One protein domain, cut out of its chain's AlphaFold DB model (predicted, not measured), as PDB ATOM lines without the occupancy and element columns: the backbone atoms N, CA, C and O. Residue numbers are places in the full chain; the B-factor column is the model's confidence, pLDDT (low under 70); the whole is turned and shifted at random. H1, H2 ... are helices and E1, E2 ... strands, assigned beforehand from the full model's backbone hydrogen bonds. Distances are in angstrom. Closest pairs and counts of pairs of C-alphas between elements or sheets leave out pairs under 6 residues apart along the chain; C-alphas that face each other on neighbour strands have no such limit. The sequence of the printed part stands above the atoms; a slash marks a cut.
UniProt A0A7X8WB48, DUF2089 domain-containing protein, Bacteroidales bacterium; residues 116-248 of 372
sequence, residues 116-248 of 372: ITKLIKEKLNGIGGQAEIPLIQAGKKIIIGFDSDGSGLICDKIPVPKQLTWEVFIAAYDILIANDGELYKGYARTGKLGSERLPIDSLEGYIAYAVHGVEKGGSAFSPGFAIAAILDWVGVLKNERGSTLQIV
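AT A GLANCE: This is residues 116 to 248 of the 372 residues of the protein "DUF2089 domain-containing protein" of Bacteroidales bacterium (UniProt A0A7X8WB48). A small twisted sheet of three strands, E1, E2 and E3, makes a wall at one end, with H1 and H4 across one of its faces and its other face bare of named helices. H4 lies in the middle of the domain; beyond it H2 and H3 cross, the short two-strand ribbon of E4 and E5 packs on residues 172 to 177 of H2, and the long links before and after H3 reach to the far end. The printed part has 133 residues with four named helices and five named strands, in the order H1 E1 E2 E3 H2 E4 H3 H4 E5; both sheets, E1 - E2 - E3 and E4 - E5, are antiparallel. The class is mixed, helices and strands, with 62 residues, under half, in named elements. The whole is compact, with a radius of gyration of the C-alphas of 13.8 A and spans of 41 by 29 by 28 A.

IN THESE COORDINATES: H1, residues 116 to 125, begins at C-alpha 116 (3.667, 47.417, 11.108) and is 14.0 A long. E1 is residues 130 to 134, 13.6 A; E2, residues 141 to 146, 17.0 A; E3, residues 153 to 155. H2, residues 166 to 178, runs 18.5 A from C-alpha 166 (-2.691, 52.798, 12.871). E4 is residues 182 to 184, H3 residues 203 to 210, and H4 residues 224 to 233, 13.9 A. E5, residues 244 to 247, ends at C-alpha 247 (11.640, 43.269, 19.918).

HOW THE PARTS SIT: E1, E2 and E3 form a meander, each strand the antiparallel neighbour of the one before. In the hairpin E1 and E2, N 131 and O 144 are 2.9 A apart; in the hairpin E2 and E3, N 154 and O 145 are also 2.9 A apart. H1 and H4 lie on the same face, two layers, helices on one face of a sheet, at heights of 10.2 A and 9.0 A over the sheet. The hub is H2. It touches H1 at a steep tilt of 49 degrees, opposite ways, closest at C-alphas 117 and 166, 6.2 A. It touches H3 at a steep tilt of 65 degrees, closest at C-alphas 172 and 203, 6.0 A. With residues 169 to 172 alone it only just touches H4, with 3 pairs of C-alphas within 8 A, closest at 169 and 227, 7.1 A. E4 and E5 are antiparallel, with N 245 and O 183 2.8 A apart. In H1, H2, H3 and H4 every O i to N i+4 pair is within hydrogen-bond range.

THE WHOLE: The farthest C-alphas, those of Gly 126 and Gly 217, are 41.4 A apart. The printed part has no cut. The links E4 to H3 and H3 to H4 are long. Mean pLDDT of the printed part is 87.8; residues 177 to 181 and residue 248 are under 70.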
ATOM      1  N   ILE A 116       4.474  47.979  10.007       86.12
ATOM      2  CA  ILE A 116       3.667  47.417  11.108       86.12
ATOM      3  C   ILE A 116       2.192  47.363  10.728       86.12
ATOM      4  O   ILE A 116       1.530  46.347  10.927       86.12
ATOM      5  N   THR A 117       1.692  48.439  10.127       91.62
ATOM      6  CA  THR A 117       0.337  48.497   9.589       91.62
ATOM      7  C   THR A 117       0.157  47.467   8.478       91.62
ATOM      8  O   THR A 117      -0.845  46.757   8.488       91.62
ATOM      9  N   LYS A 118       1.134  47.315   7.569       85.44
ATOM     10  CA  LYS A 118       1.109  46.278   6.520       85.44
ATOM     11  C   LYS A 118       1.025  44.874   7.121       85.44
ATOM     12  O   LYS A 118       0.100  44.146   6.788       85.44
ATOM     13  N   LEU A 119       1.894  44.539   8.076       85.94
ATOM     14  CA  LEU A 119       1.918  43.240   8.758       85.94
ATOM     15  C   LEU A 119       0.577  42.913   9.422       85.94
ATOM     16  O   LEU A 119       0.061  41.804   9.276       85.94
ATOM     17  N   ILE A 120      -0.003  43.878  10.142       95.12
ATOM     18  CA  ILE A 120      -1.302  43.699  10.798       95.12
ATOM     19  C   ILE A 120      -2.410  43.526   9.755       95.12
ATOM     20  O   ILE A 120      -3.176  42.566   9.849       95.12
ATOM     21  N   LYS A 121      -2.483  44.416   8.755       94.50
ATOM     22  CA  LYS A 121      -3.494  44.361   7.690       94.50
ATOM     23  C   LYS A 121      -3.421  43.048   6.920       94.50
ATOM     24  O   LYS A 121      -4.434  42.373   6.802       94.50
ATOM     25  N   GLU A 122      -2.246  42.649   6.440       89.38
ATOM     26  CA  GLU A 122      -2.041  41.414   5.674       89.38
ATOM     27  C   GLU A 122      -2.465  40.183   6.473       89.38
ATOM     28  O   GLU A 122      -3.232  39.352   5.978       89.38
ATOM     29  N   LYS A 123      -2.029  40.093   7.737       92.31
ATOM     30  CA  LYS A 123      -2.378  38.960   8.595       92.31
ATOM     31  C   LYS A 123      -3.878  38.894   8.871       92.31
ATOM     32  O   LYS A 123      -4.450  37.808   8.826       92.31
ATOM     33  N   LEU A 124      -4.512  40.035   9.147       92.19
ATOM     34  CA  LEU A 124      -5.936  40.110   9.471       92.19
ATOM     35  C   LEU A 124      -6.823  39.913   8.228       92.19
ATOM     36  O   LEU A 124      -7.804  39.172   8.286       92.19
ATOM     37  N   ASN A 125      -6.441  40.481   7.079       89.50
ATOM     38  CA  ASN A 125      -7.079  40.248   5.779       89.50
ATOM     39  C   ASN A 125      -7.072  38.756   5.417       89.50
ATOM     40  O   ASN A 125      -8.085  38.228   4.960       89.50
ATOM     41  N   GLY A 126      -5.956  38.058   5.668       80.50
ATOM     42  CA  GLY A 126      -5.808  36.626   5.388       80.50
ATOM     43  C   GLY A 126      -6.744  35.707   6.184       80.50
ATOM     44  O   GLY A 126      -6.904  34.544   5.821       80.50
ATOM     45  N   ILE A 127      -7.379  36.216   7.244       82.38
ATOM     46  CA  ILE A 127      -8.304  35.469   8.113       82.38
ATOM     47  C   ILE A 127      -9.710  36.086   8.169       82.38
ATOM     48  O   ILE A 127     -10.502  35.737   9.040       82.38
ATOM     49  N   GLY A 128     -10.043  36.972   7.225       79.94
ATOM     50  CA  GLY A 128     -11.392  37.532   7.078       79.94
ATOM     51  C   GLY A 128     -11.693  38.745   7.961       79.94
ATOM     52  O   GLY A 128     -12.857  38.997   8.262       79.94
ATOM     53  N   GLY A 129     -10.668  39.490   8.382       83.44
ATOM     54  CA  GLY A 129     -10.824  40.790   9.042       83.44
ATOM     55  C   GLY A 129     -11.003  40.741  10.561       83.44
ATOM     56  O   GLY A 129     -11.156  41.789  11.186       83.44
ATOM     57  N   GLN A 130     -10.956  39.549  11.164       88.44
ATOM     58  CA  GLN A 130     -11.132  39.348  12.603       88.44
ATOM     59  C   GLN A 130     -10.170  38.281  13.138       88.44
ATOM     60  O   GLN A 130      -9.915  37.278  12.476       88.44
ATOM     61  N   ALA A 131      -9.657  38.474  14.356       89.44
ATOM     62  CA  ALA A 131      -8.770  37.518  15.013       89.44
ATOM     63  C   ALA A 131      -9.102  37.342  16.493       89.44
ATOM     64  O   ALA A 131      -9.449  38.295  17.188       89.44
ATOM     65  N   GLU A 132      -8.903  36.123  16.988       91.94
ATOM     66  CA  GLU A 132      -8.835  35.824  18.415       91.94
ATOM     67  C   GLU A 132      -7.362  35.705  18.826       91.94
ATOM     68  O   GLU A 132      -6.623  34.889  18.271       91.94
ATOM     69  N   ILE A 133      -6.928  36.524  19.786       93.50
ATOM     70  CA  ILE A 133      -5.533  36.596  20.234       93.50
ATOM     71  C   ILE A 133      -5.460  36.241  21.725       93.50
ATOM     72  O   ILE A 133      -6.135  36.877  22.543       93.50
ATOM     73  N   PRO A 134      -4.650  35.245  22.128       88.88
ATOM     74  CA  PRO A 134      -4.460  34.923  23.536       88.88
ATOM     75  C   PRO A 134      -3.724  36.056  24.263       88.88
ATOM     76  O   PRO A 134      -2.801  36.670  23.734       88.88
ATOM     77  N   LEU A 135      -4.110  36.314  25.510       90.12
ATOM     78  CA  LEU A 135      -3.359  37.182  26.412       90.12
ATOM     79  C   LEU A 135      -2.369  36.348  27.238       90.12
ATOM     80  O   LEU A 135      -2.577  35.161  27.471       90.12
ATOM     81  N   ILE A 136      -1.343  37.001  27.793       85.75
ATOM     82  CA  ILE A 136      -0.355  36.371  28.697       85.75
ATOM     83  C   ILE A 136      -1.019  35.654  29.887       85.75
ATOM     84  O   ILE A 136      -0.500  34.675  30.433       85.75
ATOM     85  N   GLN A 137      -2.157  36.175  30.350       79.69
ATOM     86  CA  GLN A 137      -2.935  35.549  31.411       79.69
ATOM     87  C   GLN A 137      -3.648  34.319  30.850       79.69
ATOM     88  O   GLN A 137      -4.561  34.451  30.038       79.69
ATOM     89  N   ALA A 138      -3.241  33.139  31.320       78.12
ATOM     90  CA  ALA A 138      -3.780  31.859  30.875       78.12
ATOM     91  C   ALA A 138      -5.318  31.849  30.882       78.12
ATOM     92  O   ALA A 138      -5.949  32.286  31.846       78.12
ATOM     93  N   GLY A 139      -5.905  31.364  29.787       77.12
ATOM     94  CA  GLY A 139      -7.355  31.300  29.594       77.12
ATOM     95  C   GLY A 139      -8.018  32.627  29.213       77.12
ATOM     96  O   GLY A 139      -9.217  32.639  28.947       77.12
ATOM     97  N   LYS A 140      -7.278  33.743  29.153       88.50
ATOM     98  CA  LYS A 140      -7.802  35.019  28.654       88.50
ATOM     99  C   LYS A 140      -7.375  35.260  27.214       88.50
ATOM    100  O   LYS A 140      -6.258  34.954  26.812       88.50
ATOM    101  N   LYS A 141      -8.276  35.886  26.473       90.50
ATOM    102  CA  LYS A 141      -8.123  36.265  25.069       90.50
ATOM    103  C   LYS A 141      -8.665  37.663  24.820       90.50
ATOM    104  O   LYS A 141      -9.385  38.174  25.676       90.50
ATOM    105  N   ILE A 142      -8.303  38.255  23.697       93.25
ATOM    106  CA  ILE A 142      -8.988  39.393  23.085       93.25
ATOM    107  C   ILE A 142      -9.483  38.978  21.708       93.25
ATOM    108  O   ILE A 142      -8.907  38.095  21.069       93.25
ATOM    109  N   ILE A 143     -10.528  39.642  21.255       90.12
ATOM    110  CA  ILE A 143     -11.031  39.576  19.896       90.12
ATOM    111  C   ILE A 143     -10.780  40.943  19.280       90.12
ATOM    112  O   ILE A 143     -11.198  41.962  19.828       90.12
ATOM    113  N   ILE A 144     -10.091  40.952  18.144       94.81
ATOM    114  CA  ILE A 144      -9.823  42.160  17.371       94.81
ATOM    115  C   ILE A 144     -10.501  42.080  16.009       94.81
ATOM    116  O   ILE A 144     -10.660  40.992  15.457       94.81
ATOM    117  N   GLY A 145     -10.845  43.233  15.453       92.12
ATOM    118  CA  GLY A 145     -11.284  43.376  14.068       92.12
ATOM    119  C   GLY A 145     -10.872  44.734  13.518       92.12
ATOM    120  O   GLY A 145     -10.415  45.586  14.281       92.12
ATOM    121  N   PHE A 146     -11.016  44.939  12.212       93.12
ATOM    122  CA  PHE A 146     -10.841  46.273  11.637       93.12
ATOM    123  C   PHE A 146     -11.885  47.248  12.190       93.12
ATOM    124  O   PHE A 146     -13.025  46.871  12.432       93.12
ATOM    125  N   ASP A 147     -11.510  48.508  12.383       89.38
ATOM    126  CA  ASP A 147     -12.499  49.568  12.594       89.38
ATOM    127  C   ASP A 147     -13.326  49.763  11.304       89.38
ATOM    128  O   ASP A 147     -12.834  49.516  10.200       89.38
ATOM    129  N   SER A 148     -14.587  50.184  11.419       81.94
ATOM    130  CA  SER A 148     -15.523  50.280  10.286       81.94
ATOM    131  C   SER A 148     -15.095  51.311   9.237       81.94
ATOM    132  O   SER A 148     -15.409  51.161   8.057       81.94
ATOM    133  N   ASP A 149     -14.326  52.320   9.646       83.12
ATOM    134  CA  ASP A 149     -13.730  53.326   8.765       83.12
ATOM    135  C   ASP A 149     -12.315  52.969   8.273       83.12
ATOM    136  O   ASP A 149     -11.681  53.764   7.580       83.12
ATOM    137  N   GLY A 150     -11.796  51.793   8.639       87.44
ATOM    138  CA  GLY A 150     -10.470  51.328   8.237       87.44
ATOM    139  C   GLY A 150      -9.297  52.096   8.856       87.44
ATOM    140  O   GLY A 150      -8.159  51.887   8.436       87.44
ATOM    141  N   SER A 151      -9.527  52.960   9.853       90.50
ATOM    142  CA  SER A 151      -8.474  53.768  10.505       90.50
ATOM    143  C   SER A 151      -7.643  53.013  11.553       90.50
ATOM    144  O   SER A 151      -6.695  53.561  12.121       90.50
ATOM    145  N   GLY A 152      -7.980  51.754  11.827       95.19
ATOM    146  CA  GLY A 152      -7.288  50.950  12.823       95.19
ATOM    147  C   GLY A 152      -8.019  49.665  13.145       95.19
ATOM    148  O   GLY A 152      -8.661  49.055  12.287       95.19
ATOM    149  N   LEU A 153      -7.919  49.279  14.413       95.69
ATOM    150  CA  LEU A 153      -8.572  48.115  14.975       95.69
ATOM    151  C   LEU A 153      -9.571  48.503  16.066       95.69
ATOM    152  O   LEU A 153      -9.491  49.548  16.710       95.69
ATOM    153  N   ILE A 154     -10.475  47.577  16.324       92.38
ATOM    154  CA  ILE A 154     -11.350  47.537  17.488       92.38
ATOM    155  C   ILE A 154     -10.985  46.302  18.318       92.38
ATOM    156  O   ILE A 154     -10.469  45.321  17.779       92.38
ATOM    157  N   CYS A 155     -11.204  46.351  19.638       91.50
ATOM    158  CA  CYS A 155     -10.923  45.244  20.566       91.50
ATOM    159  C   CYS A 155     -12.060  45.064  21.588       91.50
ATOM    160  O   CYS A 155     -12.477  46.044  22.202       91.50
ATOM    161  N   ASP A 156     -12.503  43.818  21.802       86.69
ATOM    162  CA  ASP A 156     -13.594  43.413  22.716       86.69
ATOM    163  C   ASP A 156     -13.390  43.924  24.150       86.69
ATOM    164  O   ASP A 156     -14.326  44.182  24.901       86.69
ATOM    165  N   LYS A 157     -12.128  44.128  24.537       87.62
ATOM    166  CA  LYS A 157     -11.739  44.584  25.877       87.62
ATOM    167  C   LYS A 157     -11.346  46.053  25.940       87.62
ATOM    168  O   LYS A 157     -10.860  46.504  26.982       87.62
ATOM    169  N   ILE A 158     -11.546  46.801  24.856       87.44
ATOM    170  CA  ILE A 158     -11.281  48.238  24.777       87.44
ATOM    171  C   ILE A 158     -12.566  48.957  24.343       87.44
ATOM    172  O   ILE A 158     -12.828  49.110  23.154       87.44
ATOM    173  N   PRO A 159     -13.373  49.440  25.307       77.12
ATOM    174  CA  PRO A 159     -14.660  50.069  25.011       77.12
ATOM    175  C   PRO A 159     -14.543  51.513  24.505       77.12
ATOM    176  O   PRO A 159     -15.544  52.100  24.107       77.12
ATOM    177  N   VAL A 160     -13.353  52.114  24.584       81.12
ATOM    178  CA  VAL A 160     -13.119  53.495  24.154       81.12
ATOM    179  C   VAL A 160     -12.737  53.479  22.668       81.12
ATOM    180  O   VAL A 160     -11.778  52.791  22.314       81.12
ATOM    181  N   PRO A 161     -13.448  54.216  21.793       79.69
ATOM    182  CA  PRO A 161     -13.113  54.290  20.373       79.69
ATOM    183  C   PRO A 161     -11.716  54.865  20.125       79.69
ATOM    184  O   PRO A 161     -11.178  55.614  20.945       79.69
ATOM    185  N   LYS A 162     -11.145  54.551  18.956       86.62
ATOM    186  CA  LYS A 162      -9.881  55.137  18.465       86.62
ATOM    187  C   LYS A 162      -8.683  54.966  19.410       86.62
ATOM    188  O   LYS A 162      -7.759  55.770  19.407       86.62
ATOM    189  N   GLN A 163      -8.685  53.905  20.216       93.81
ATOM    190  CA  GLN A 163      -7.546  53.533  21.066       93.81
ATOM    191  C   GLN A 163      -6.553  52.587  20.379       93.81
ATOM    192  O   GLN A 163      -5.492  52.322  20.931       93.81
ATOM    193  N   LEU A 164      -6.897  52.055  19.203       96.44
ATOM    194  CA  LEU A 164      -6.063  51.144  18.416       96.44
ATOM    195  C   LEU A 164      -5.982  51.615  16.952       96.44
ATOM    196  O   LEU A 164      -6.181  50.824  16.031       96.44
ATOM    197  N   THR A 165      -5.754  52.911  16.719       96.12
ATOM    198  CA  THR A 165      -5.545  53.433  15.354       96.12
ATOM    199  C   THR A 165      -4.205  52.965  14.782       96.12
ATOM    200  O   THR A 165      -3.338  52.492  15.520       96.12
ATOM    201  N   TRP A 166      -3.993  53.110  13.472       94.56
ATOM    202  CA  TRP A 166      -2.691  52.798  12.871       94.56
ATOM    203  C   TRP A 166      -1.548  53.610  13.497       94.56
ATOM    204  O   TRP A 166      -0.479  53.057  13.746       94.56
ATOM    205  N   GLU A 167      -1.789  54.875  13.857       89.12
ATOM    206  CA  GLU A 167      -0.820  55.732  14.553       89.12
ATOM    207  C   GLU A 167      -0.414  55.166  15.917       89.12
ATOM    208  O   GLU A 167       0.741  55.306  16.307       89.12
ATOM    209  N   VAL A 168      -1.324  54.492  16.630       95.75
ATOM    210  CA  VAL A 168      -1.012  53.831  17.908       95.75
ATOM    211  C   VAL A 168      -0.008  52.698  17.710       95.75
ATOM    212  O   VAL A 168       0.938  52.578  18.487       95.75
ATOM    213  N   PHE A 169      -0.182  51.870  16.677       95.00
ATOM    214  CA  PHE A 169       0.741  50.763  16.398       95.00
ATOM    215  C   PHE A 169       2.087  51.243  15.864       95.00
ATOM    216  O   PHE A 169       3.114  50.674  16.232       95.00
ATOM    217  N   ILE A 170       2.085  52.299  15.046       88.06
ATOM    218  CA  ILE A 170       3.308  52.974  14.604       88.06
ATOM    219  C   ILE A 170       4.045  53.516  15.829       88.06
ATOM    220  O   ILE A 170       5.175  53.121  16.066       88.06
ATOM    221  N   ALA A 171       3.377  54.286  16.693       84.62
ATOM    222  CA  ALA A 171       3.981  54.821  17.911       84.62
ATOM    223  C   ALA A 171       4.498  53.721  18.857       84.62
ATOM    224  O   ALA A 171       5.556  53.872  19.459       84.62
ATOM    225  N   ALA A 172       3.770  52.609  18.991       90.94
ATOM    226  CA  ALA A 172       4.180  51.468  19.807       90.94
ATOM    227  C   ALA A 172       5.458  50.806  19.285       90.94
ATOM    228  O   ALA A 172       6.379  50.536  20.055       90.94
ATOM    229  N   TYR A 173       5.495  50.538  17.980       84.62
ATOM    230  CA  TYR A 173       6.684  50.028  17.319       84.62
ATOM    231  C   TYR A 173       7.845  50.987  17.471       84.62
ATOM    232  O   TYR A 173       8.946  50.572  17.823       84.62
ATOM    233  N   ASP A 174       7.559  52.263  17.261       74.44
ATOM    234  CA  ASP A 174       8.542  53.298  17.334       74.44
ATOM    235  C   ASP A 174       9.253  53.199  18.693       74.44
ATOM    236  O   ASP A 174      10.457  52.947  18.765       74.44
ATOM    237  N   ILE A 175       8.529  53.354  19.802       78.50
ATOM    238  CA  ILE A 175       9.167  53.430  21.125       78.50
ATOM    239  C   ILE A 175       9.945  52.156  21.495       78.50
ATOM    240  O   ILE A 175      10.938  52.232  22.220       78.50
ATOM    241  N   LEU A 176       9.560  50.994  20.959       77.38
ATOM    242  CA  LEU A 176      10.329  49.759  21.120       77.38
ATOM    243  C   LEU A 176      11.712  49.850  20.459       77.38
ATOM    244  O   LEU A 176      12.692  49.385  21.038       77.38
ATOM    245  N   ILE A 177      11.796  50.450  19.269       67.75
ATOM    246  CA  ILE A 177      13.061  50.677  18.554       67.75
ATOM    247  C   ILE A 177      13.941  51.674  19.289       67.75
ATOM    248  O   ILE A 177      15.157  51.500  19.346       67.75
ATOM    249  N   ALA A 178      13.325  52.701  19.869       61.94
ATOM    250  CA  ALA A 178      14.030  53.707  20.649       61.94
ATOM    251  C   ALA A 178      14.823  53.081  21.800       61.94
ATOM    252  O   ALA A 178      15.974  53.448  22.007       61.94
ATOM    253  N   ASN A 179      14.207  52.127  22.503       65.62
ATOM    254  CA  ASN A 179      14.738  51.515  23.718       65.62
ATOM    255  C   ASN A 179      15.561  50.241  23.431       65.62
ATOM    256  O   ASN A 179      15.487  49.267  24.177       65.62
ATOM    257  N   ASP A 180      16.298  50.211  22.316       63.09
ATOM    258  CA  ASP A 180      17.189  49.107  21.919       63.09
ATOM    259  C   ASP A 180      16.524  47.719  21.966       63.09
ATOM    260  O   ASP A 180      17.130  46.691  22.272       63.09
ATOM    261  N   GLY A 181      15.227  47.692  21.657       67.44
ATOM    262  CA  GLY A 181      14.435  46.479  21.631       67.44
ATOM    263  C   GLY A 181      14.017  45.938  22.992       67.44
ATOM    264  O   GLY A 181      13.433  44.860  23.007       67.44
ATOM    265  N   GLU A 182      14.230  46.646  24.104       79.62
ATOM    266  CA  GLU A 182      13.633  46.329  25.404       79.62
ATOM    267  C   GLU A 182      12.828  47.514  25.944       79.62
ATOM    268  O   GLU A 182      13.372  48.554  26.280       79.62
ATOM    269  N   LEU A 183      11.514  47.352  26.093       87.75
ATOM    270  CA  LEU A 183      10.633  48.456  26.473       87.75
ATOM    271  C   LEU A 183       9.797  48.146  27.704       87.75
ATOM    272  O   LEU A 183       9.085  47.143  27.746       87.75
ATOM    273  N   TYR A 184       9.778  49.062  28.668       92.19
ATOM    274  CA  TYR A 184       8.829  49.016  29.777       92.19
ATOM    275  C   TYR A 184       7.391  49.285  29.303       92.19
ATOM    276  O   TYR A 184       7.120  50.254  28.600       92.19
ATOM    277  N   LYS A 185       6.431  48.458  29.732       93.81
ATOM    278  CA  LYS A 185       5.019  48.544  29.305       93.81
ATOM    279  C   LYS A 185       4.342  49.852  29.739       93.81
ATOM    280  O   LYS A 185       3.529  50.391  28.993       93.81
ATOM    281  N   GLY A 186       4.672  50.361  30.927       90.69
ATOM    282  CA  GLY A 186       3.904  51.438  31.562       90.69
ATOM    283  C   GLY A 186       2.531  50.953  32.040       90.69
ATOM    284  O   GLY A 186       1.996  49.965  31.540       90.69
ATOM    285  N   TYR A 187       1.980  51.603  33.069       91.50
ATOM    286  CA  TYR A 187       0.717  51.197  33.689       91.50
ATOM    287  C   TYR A 187      -0.213  52.392  33.908       91.50
ATOM    288  O   TYR A 187      -0.350  52.903  35.028       91.50
ATOM    289  N   ALA A 188      -0.909  52.799  32.844       89.62
ATOM    290  CA  ALA A 188      -1.736  54.006  32.829       89.62
ATOM    291  C   ALA A 188      -2.920  53.958  33.807       89.62
ATOM    292  O   ALA A 188      -3.332  54.980  34.349       89.62
ATOM    293  N   ARG A 189      -3.412  52.759  34.148       89.06
ATOM    294  CA  ARG A 189      -4.460  52.594  35.177       89.06
ATOM    295  C   ARG A 189      -4.019  53.015  36.577       89.06
ATOM    296  O   ARG A 189      -4.868  53.286  37.421       89.06
ATOM    297  N   THR A 190      -2.715  53.000  36.852       90.56
ATOM    298  CA  THR A 190      -2.161  53.201  38.202       90.56
ATOM    299  C   THR A 190      -1.192  54.378  38.287       90.56
ATOM    300  O   THR A 190      -0.544  54.558  39.315       90.56
ATOM    301  N   GLY A 191      -1.058  55.161  37.216       91.12
ATOM    302  CA  GLY A 191      -0.061  56.218  37.109       91.12
ATOM    303  C   GLY A 191      -0.522  57.359  36.216       91.12
ATOM    304  O   GLY A 191      -1.302  57.171  35.289       91.12
ATOM    305  N   LYS A 192      -0.009  58.551  36.508       94.88
ATOM    306  CA  LYS A 192      -0.138  59.728  35.645       94.88
ATOM    307  C   LYS A 192       1.064  59.818  34.719       94.88
ATOM    308  O   LYS A 192       2.149  59.362  35.089       94.88
ATOM    309  N   LEU A 193       0.887  60.424  33.552       91.88
ATOM    310  CA  LEU A 193       1.955  60.542  32.566       91.88
ATOM    311  C   LEU A 193       3.172  61.270  33.156       91.88
ATOM    312  O   LEU A 193       3.040  62.346  33.743       91.88
ATOM    313  N   GLY A 194       4.352  60.671  33.014       85.31
ATOM    314  CA  GLY A 194       5.613  61.162  33.573       85.31
ATOM    315  C   GLY A 194       5.863  60.786  35.038       85.31
ATOM    316  O   GLY A 194       6.777  61.340  35.643       85.31
ATOM    317  N   SER A 195       5.060  59.887  35.617       93.94
ATOM    318  CA  SER A 195       5.338  59.254  36.919       93.94
ATOM    319  C   SER A 195       6.156  57.971  36.753       93.94
ATOM    320  O   SER A 195       6.203  57.418  35.662       93.94
ATOM    321  N   GLU A 196       6.710  57.423  37.841       93.56
ATOM    322  CA  GLU A 196       7.412  56.123  37.820       93.56
ATOM    323  C   GLU A 196       6.554  54.969  37.269       93.56
ATOM    324  O   GLU A 196       7.074  54.012  36.706       93.56
ATOM    325  N   ARG A 197       5.224  55.046  37.425       93.50
ATOM    326  CA  ARG A 197       4.278  54.022  36.947       93.50
ATOM    327  C   ARG A 197       3.879  54.199  35.484       93.50
ATOM    328  O   ARG A 197       3.489  53.220  34.854       93.50
ATOM    329  N   LEU A 198       3.950  55.420  34.960       94.38
ATOM    330  CA  LEU A 198       3.698  55.721  33.550       94.38
ATOM    331  C   LEU A 198       4.756  56.706  33.019       94.38
ATOM    332  O   LEU A 198       4.431  57.870  32.754       94.38
ATOM    333  N   PRO A 199       6.024  56.271  32.906       91.50
ATOM    334  CA  PRO A 199       7.077  57.078  32.303       91.50
ATOM    335  C   PRO A 199       6.750  57.401  30.841       91.50
ATOM    336  O   PRO A 199       6.086  56.611  30.170       91.50
ATOM    337  N   ILE A 200       7.185  58.557  30.335       86.00
ATOM    338  CA  ILE A 200       6.910  58.969  28.942       86.00
ATOM    339  C   ILE A 200       7.604  58.040  27.936       86.00
ATOM    340  O   ILE A 200       7.081  57.825  26.855       86.00
ATOM    341  N   ASP A 201       8.736  57.458  28.311       83.06
ATOM    342  CA  ASP A 201       9.518  56.474  27.559       83.06
ATOM    343  C   ASP A 201       8.987  55.031  27.681       83.06
ATOM    344  O   ASP A 201       9.583  54.107  27.137       83.06
ATOM    345  N   SER A 202       7.852  54.813  28.356       93.50
ATOM    346  CA  SER A 202       7.158  53.516  28.380       93.50
ATOM    347  C   SER A 202       6.182  53.360  27.212       93.50
ATOM    348  O   SER A 202       5.732  54.359  26.659       93.50
ATOM    349  N   LEU A 203       5.769  52.128  26.880       93.56
ATOM    350  CA  LEU A 203       4.798  51.876  25.802       93.56
ATOM    351  C   LEU A 203       3.519  52.715  25.964       93.56
ATOM    352  O   LEU A 203       3.178  53.506  25.088       93.56
ATOM    353  N   GLU A 204       2.801  52.552  27.081       94.81
ATOM    354  CA  GLU A 204       1.546  53.282  27.304       94.81
ATOM    355  C   GLU A 204       1.769  54.790  27.481       94.81
ATOM    356  O   GLU A 204       0.927  55.587  27.067       94.81
ATOM    357  N   GLY A 205       2.888  55.195  28.090       92.19
ATOM    358  CA  GLY A 205       3.187  56.608  28.315       92.19
ATOM    359  C   GLY A 205       3.498  57.348  27.019       92.19
ATOM    360  O   GLY A 205       2.964  58.433  26.789       92.19
ATOM    361  N   TYR A 206       4.287  56.733  26.144       89.69
ATOM    362  CA  TYR A 206       4.635  57.308  24.858       89.69
ATOM    363  C   TYR A 206       3.409  57.436  23.950       89.69
ATOM    364  O   TYR A 206       3.188  58.498  23.377       89.69
ATOM    365  N   ILE A 207       2.542  56.419  23.889       93.31
ATOM    366  CA  ILE A 207       1.280  56.495  23.131       93.31
ATOM    367  C   ILE A 207       0.378  57.609  23.678       93.31
ATOM    368  O   ILE A 207      -0.173  58.401  22.910       93.31
ATOM    369  N   ALA A 208       0.242  57.703  25.005       90.19
ATOM    370  CA  ALA A 208      -0.546  58.757  25.635       90.19
ATOM    371  C   ALA A 208      -0.036  60.156  25.255       90.19
ATOM    372  O   ALA A 208      -0.840  61.033  24.944       90.19
ATOM    373  N   TYR A 209       1.282  60.350  25.244       86.31
ATOM    374  CA  TYR A 209       1.913  61.609  24.863       86.31
ATOM    375  C   TYR A 209       1.799  61.895  23.356       86.31
ATOM    376  O   TYR A 209       1.242  62.917  22.960       86.31
ATOM    377  N   ALA A 210       2.304  60.990  22.516       78.88
ATOM    378  CA  ALA A 210       2.536  61.226  21.093       78.88
ATOM    379  C   ALA A 210       1.277  61.100  20.227       78.88
ATOM    380  O   ALA A 210       1.166  61.783  19.210       78.88
ATOM    381  N   VAL A 211       0.329  60.240  20.613       86.00
ATOM    382  CA  VAL A 211      -0.888  59.984  19.824       86.00
ATOM    383  C   VAL A 211      -2.097  60.678  20.433       86.00
ATOM    384  O   VAL A 211      -2.902  61.272  19.719       86.00
ATOM    385  N   HIS A 212      -2.230  60.630  21.759       86.88
ATOM    386  CA  HIS A 212      -3.401  61.178  22.447       86.88
ATOM    387  C   HIS A 212      -3.189  62.584  23.023       86.88
ATOM    388  O   HIS A 212      -4.136  63.155  23.563       86.88
ATOM    389  N   GLY A 213      -1.985  63.156  22.906       83.62
ATOM    390  CA  GLY A 213      -1.699  64.527  23.336       83.62
ATOM    391  C   GLY A 213      -1.853  64.752  24.843       83.62
ATOM    392  O   GLY A 213      -2.142  65.867  25.273       83.62
ATOM    393  N   VAL A 214      -1.713  63.703  25.657       86.69
ATOM    394  CA  VAL A 214      -1.818  63.812  27.115       86.69
ATOM    395  C   VAL A 214      -0.614  64.590  27.644       86.69
ATOM    396  O   VAL A 214       0.536  64.260  27.361       86.69
ATOM    397  N   GLU A 215      -0.873  65.617  28.448       87.75
ATOM    398  CA  GLU A 215       0.180  66.399  29.096       87.75
ATOM    399  C   GLU A 215       0.743  65.690  30.337       87.75
ATOM    400  O   GLU A 215       0.078  64.877  30.992       87.75
ATOM    401  N   LYS A 216       1.986  66.020  30.711       88.31
ATOM    402  CA  LYS A 216       2.633  65.477  31.915       88.31
ATOM    403  C   LYS A 216       1.777  65.753  33.162       88.31
ATOM    404  O   LYS A 216       1.361  66.878  33.411       88.31
ATOM    405  N   GLY A 217       1.538  64.720  33.971       90.00
ATOM    406  CA  GLY A 217       0.631  64.763  35.126       90.00
ATOM    407  C   GLY A 217      -0.840  64.461  34.800       90.00
ATOM    408  O   GLY A 217      -1.655  64.341  35.726       90.00
ATOM    409  N   GLY A 218      -1.176  64.295  33.518       90.12
ATOM    410  CA  GLY A 218      -2.478  63.844  33.038       90.12
ATOM    411  C   GLY A 218      -2.711  62.344  33.238       90.12
ATOM    412  O   GLY A 218      -1.775  61.564  33.436       90.12
ATOM    413  N   SER A 219      -3.982  61.945  33.202       93.50
ATOM    414  CA  SER A 219      -4.405  60.540  33.205       93.50
ATOM    415  C   SER A 219      -4.601  60.053  31.770       93.50
ATOM    416  O   SER A 219      -5.091  60.810  30.935       93.50
ATOM    417  N   ALA A 220      -4.273  58.791  31.500       89.56
ATOM    418  CA  ALA A 220      -4.418  58.178  30.181       89.56
ATOM    419  C   ALA A 220      -5.253  56.891  30.248       89.56
ATOM    420  O   ALA A 220      -5.331  56.235  31.290       89.56
ATOM    421  N   PHE A 221      -5.883  56.528  29.129       89.44
ATOM    422  CA  PHE A 221      -6.509  55.216  28.977       89.44
ATOM    423  C   PHE A 221      -5.431  54.129  28.822       89.44
ATOM    424  O   PHE A 221      -4.304  54.420  28.435       89.44
ATOM    425  N   SER A 222      -5.767  52.875  29.141       89.69
ATOM    426  CA  SER A 222      -4.806  51.761  29.173       89.69
ATOM    427  C   SER A 222      -5.149  50.669  28.146       89.69
ATOM    428  O   SER A 222      -5.761  49.651  28.511       89.69
ATOM    429  N   PRO A 223      -4.799  50.875  26.858       92.69
ATOM    430  CA  PRO A 223      -4.932  49.873  25.805       92.69
ATOM    431  C   PRO A 223      -3.684  48.981  25.656       92.69
ATOM    432  O   PRO A 223      -3.690  48.059  24.838       92.69
ATOM    433  N   GLY A 224      -2.618  49.208  26.438       93.44
ATOM    434  CA  GLY A 224      -1.297  48.608  26.222       93.44
ATOM    435  C   GLY A 224      -1.280  47.080  26.235       93.44
ATOM    436  O   GLY A 224      -0.511  46.464  25.501       93.44
ATOM    437  N   PHE A 225      -2.173  46.447  27.004       93.75
ATOM    438  CA  PHE A 225      -2.293  44.985  27.023       93.75
ATOM    439  C   PHE A 225      -2.710  44.406  25.662       93.75
ATOM    440  O   PHE A 225      -2.228  43.336  25.295       93.75
ATOM    441  N   ALA A 226      -3.591  45.095  24.927       95.38
ATOM    442  CA  ALA A 226      -4.043  44.655  23.614       95.38
ATOM    443  C   ALA A 226      -2.982  44.957  22.560       95.38
ATOM    444  O   ALA A 226      -2.650  44.081  21.772       95.38
ATOM    445  N   ILE A 227      -2.386  46.152  22.604       96.62
ATOM    446  CA  ILE A 227      -1.321  46.563  21.679       96.62
ATOM    447  C   ILE A 227      -0.150  45.580  21.740       96.62
ATOM    448  O   ILE A 227       0.260  45.045  20.713       96.62
ATOM    449  N   ALA A 228       0.332  45.268  22.947       95.25
ATOM    450  CA  ALA A 228       1.411  44.307  23.136       95.25
ATOM    451  C   ALA A 228       1.037  42.900  22.636       95.25
ATOM    452  O   ALA A 228       1.862  42.238  22.017       95.25
ATOM    453  N   ALA A 229      -0.196  42.439  22.873       95.50
ATOM    454  CA  ALA A 229      -0.653  41.134  22.389       95.50
ATOM    455  C   ALA A 229      -0.772  41.076  20.856       95.50
ATOM    456  O   ALA A 229      -0.435  40.062  20.256       95.50
ATOM    457  N   ILE A 230      -1.215  42.161  20.216       96.56
ATOM    458  CA  ILE A 230      -1.343  42.252  18.754       96.56
ATOM    459  C   ILE A 230       0.037  42.273  18.095       96.56
ATOM    460  O   ILE A 230       0.257  41.536  17.139       96.56
ATOM    461  N   LEU A 231       0.974  43.071  18.618       93.81
ATOM    462  CA  LEU A 231       2.341  43.144  18.096       93.81
ATOM    463  C   LEU A 231       3.113  41.830  18.287       93.81
ATOM    464  O   LEU A 231       3.863  41.433  17.397       93.81
ATOM    465  N   ASP A 232       2.894  41.126  19.399       92.69
ATOM    466  CA  ASP A 232       3.399  39.760  19.594       92.69
ATOM    467  C   ASP A 232       2.791  38.794  18.575       92.69
ATOM    468  O   ASP A 232       3.489  38.059  17.881       92.69
ATOM    469  N   TRP A 233       1.470  38.871  18.390       92.75
ATOM    470  CA  TRP A 233       0.759  38.039  17.429       92.75
ATOM    471  C   TRP A 233       1.276  38.230  16.000       92.75
ATOM    472  O   TRP A 233       1.433  37.236  15.293       92.75
ATOM    473  N   VAL A 234       1.583  39.451  15.551       91.31
ATOM    474  CA  VAL A 234       2.186  39.684  14.221       91.31
ATOM    475  C   VAL A 234       3.706  39.470  14.172       91.31
ATOM    476  O   VAL A 234       4.300  39.634  13.112       91.31
ATOM    477  N   GLY A 235       4.336  39.056  15.276       81.56
ATOM    478  CA  GLY A 235       5.754  38.683  15.324       81.56
ATOM    479  C   GLY A 235       6.734  39.855  15.421       81.56
ATOM    480  O   GLY A 235       7.911  39.687  15.115       81.56
ATOM    481  N   VAL A 236       6.272  41.038  15.833       83.19
ATOM    482  CA  VAL A 236       7.103  42.252  15.967       83.19
ATOM    483  C   VAL A 236       7.892  42.247  17.277       83.19
ATOM    484  O   VAL A 236       9.041  42.686  17.335       83.19
ATOM    485  N   LEU A 237       7.277  41.744  18.343       86.12
ATOM    486  CA  LEU A 237       7.859  41.680  19.679       86.12
ATOM    487  C   LEU A 237       7.527  40.343  20.343       86.12
ATOM    488  O   LEU A 237       6.745  39.571  19.810       86.12
ATOM    489  N   LYS A 238       8.101  40.089  21.514       85.81
ATOM    490  CA  LYS A 238       7.719  39.026  22.442       85.81
ATOM    491  C   LYS A 238       7.046  39.644  23.654       85.81
ATOM    492  O   LYS A 238       7.641  40.474  24.350       85.81
ATOM    493  N   ASN A 239       5.808  39.237  23.918       90.38
ATOM    494  CA  ASN A 239       5.041  39.713  25.062       90.38
ATOM    495  C   ASN A 239       4.989  38.638  26.149       90.38
ATOM    496  O   ASN A 239       4.059  37.839  26.227       90.38
ATOM    497  N   GLU A 240       5.988  38.632  27.025       87.38
ATOM    498  CA  GLU A 240       6.082  37.658  28.114       87.38
ATOM    499  C   GLU A 240       5.552  38.209  29.449       87.38
ATOM    500  O   GLU A 240       5.190  39.388  29.603       87.38
ATOM    501  N   ARG A 241       5.481  37.326  30.456       84.81
ATOM    502  CA  ARG A 241       5.207  37.741  31.836       84.81
ATOM    503  C   ARG A 241       6.296  38.700  32.304       84.81
ATOM    504  O   ARG A 241       7.476  38.439  32.133       84.81
ATOM    505  N   GLY A 242       5.870  39.767  32.969       86.38
ATOM    506  CA  GLY A 242       6.755  40.830  33.421       86.38
ATOM    507  C   GLY A 242       6.316  42.181  32.884       86.38
ATOM    508  O   GLY A 242       5.227  42.334  32.309       86.38
ATOM    509  N   SER A 243       7.165  43.169  33.127       87.75
ATOM    510  CA  SER A 243       6.891  44.567  32.829       87.75
ATOM    511  C   SER A 243       7.582  45.084  31.575       87.75
ATOM    512  O   SER A 243       7.346  46.233  31.220       87.75
ATOM    513  N   THR A 244       8.400  44.268  30.913       89.69
ATOM    514  CA  THR A 244       9.101  44.642  29.683       89.69
ATOM    515  C   THR A 244       8.588  43.860  28.472       89.69
ATOM    516  O   THR A 244       7.898  42.844  28.605       89.69
ATOM    517  N   LEU A 245       8.849  44.404  27.291       89.06
ATOM    518  CA  LEU A 245       8.585  43.847  25.969       89.06
ATOM    519  C   LEU A 245       9.916  43.756  25.236       89.06
ATOM    520  O   LEU A 245      10.728  44.666  25.377       89.06
ATOM    521  N   GLN A 246      10.121  42.703  24.446       83.62
ATOM    522  CA  GLN A 246      11.358  42.535  23.681       83.62
ATOM    523  C   GLN A 246      11.083  42.490  22.181       83.62
ATOM    524  O   GLN A 246      10.281  41.674  21.743       83.62
ATOM    525  N   ILE A 247      11.738  43.328  21.381       75.12
ATOM    526  CA  ILE A 247      11.640  43.269  19.918       75.12
ATOM    527  C   ILE A 247      12.217  41.956  19.392       75.12
ATOM    528  O   ILE A 247      13.232  41.445  19.871       75.12
ATOM    529  N   VAL A 248      11.603  41.444  18.330       69.31
ATOM    530  CA  VAL A 248      12.213  40.411  17.496       69.31
ATOM    531  C   VAL A 248      13.055  41.117  16.425       69.31
ATOM    532  O   VAL A 248      12.534  41.599  15.426       69.31
TER     533      VAL A 248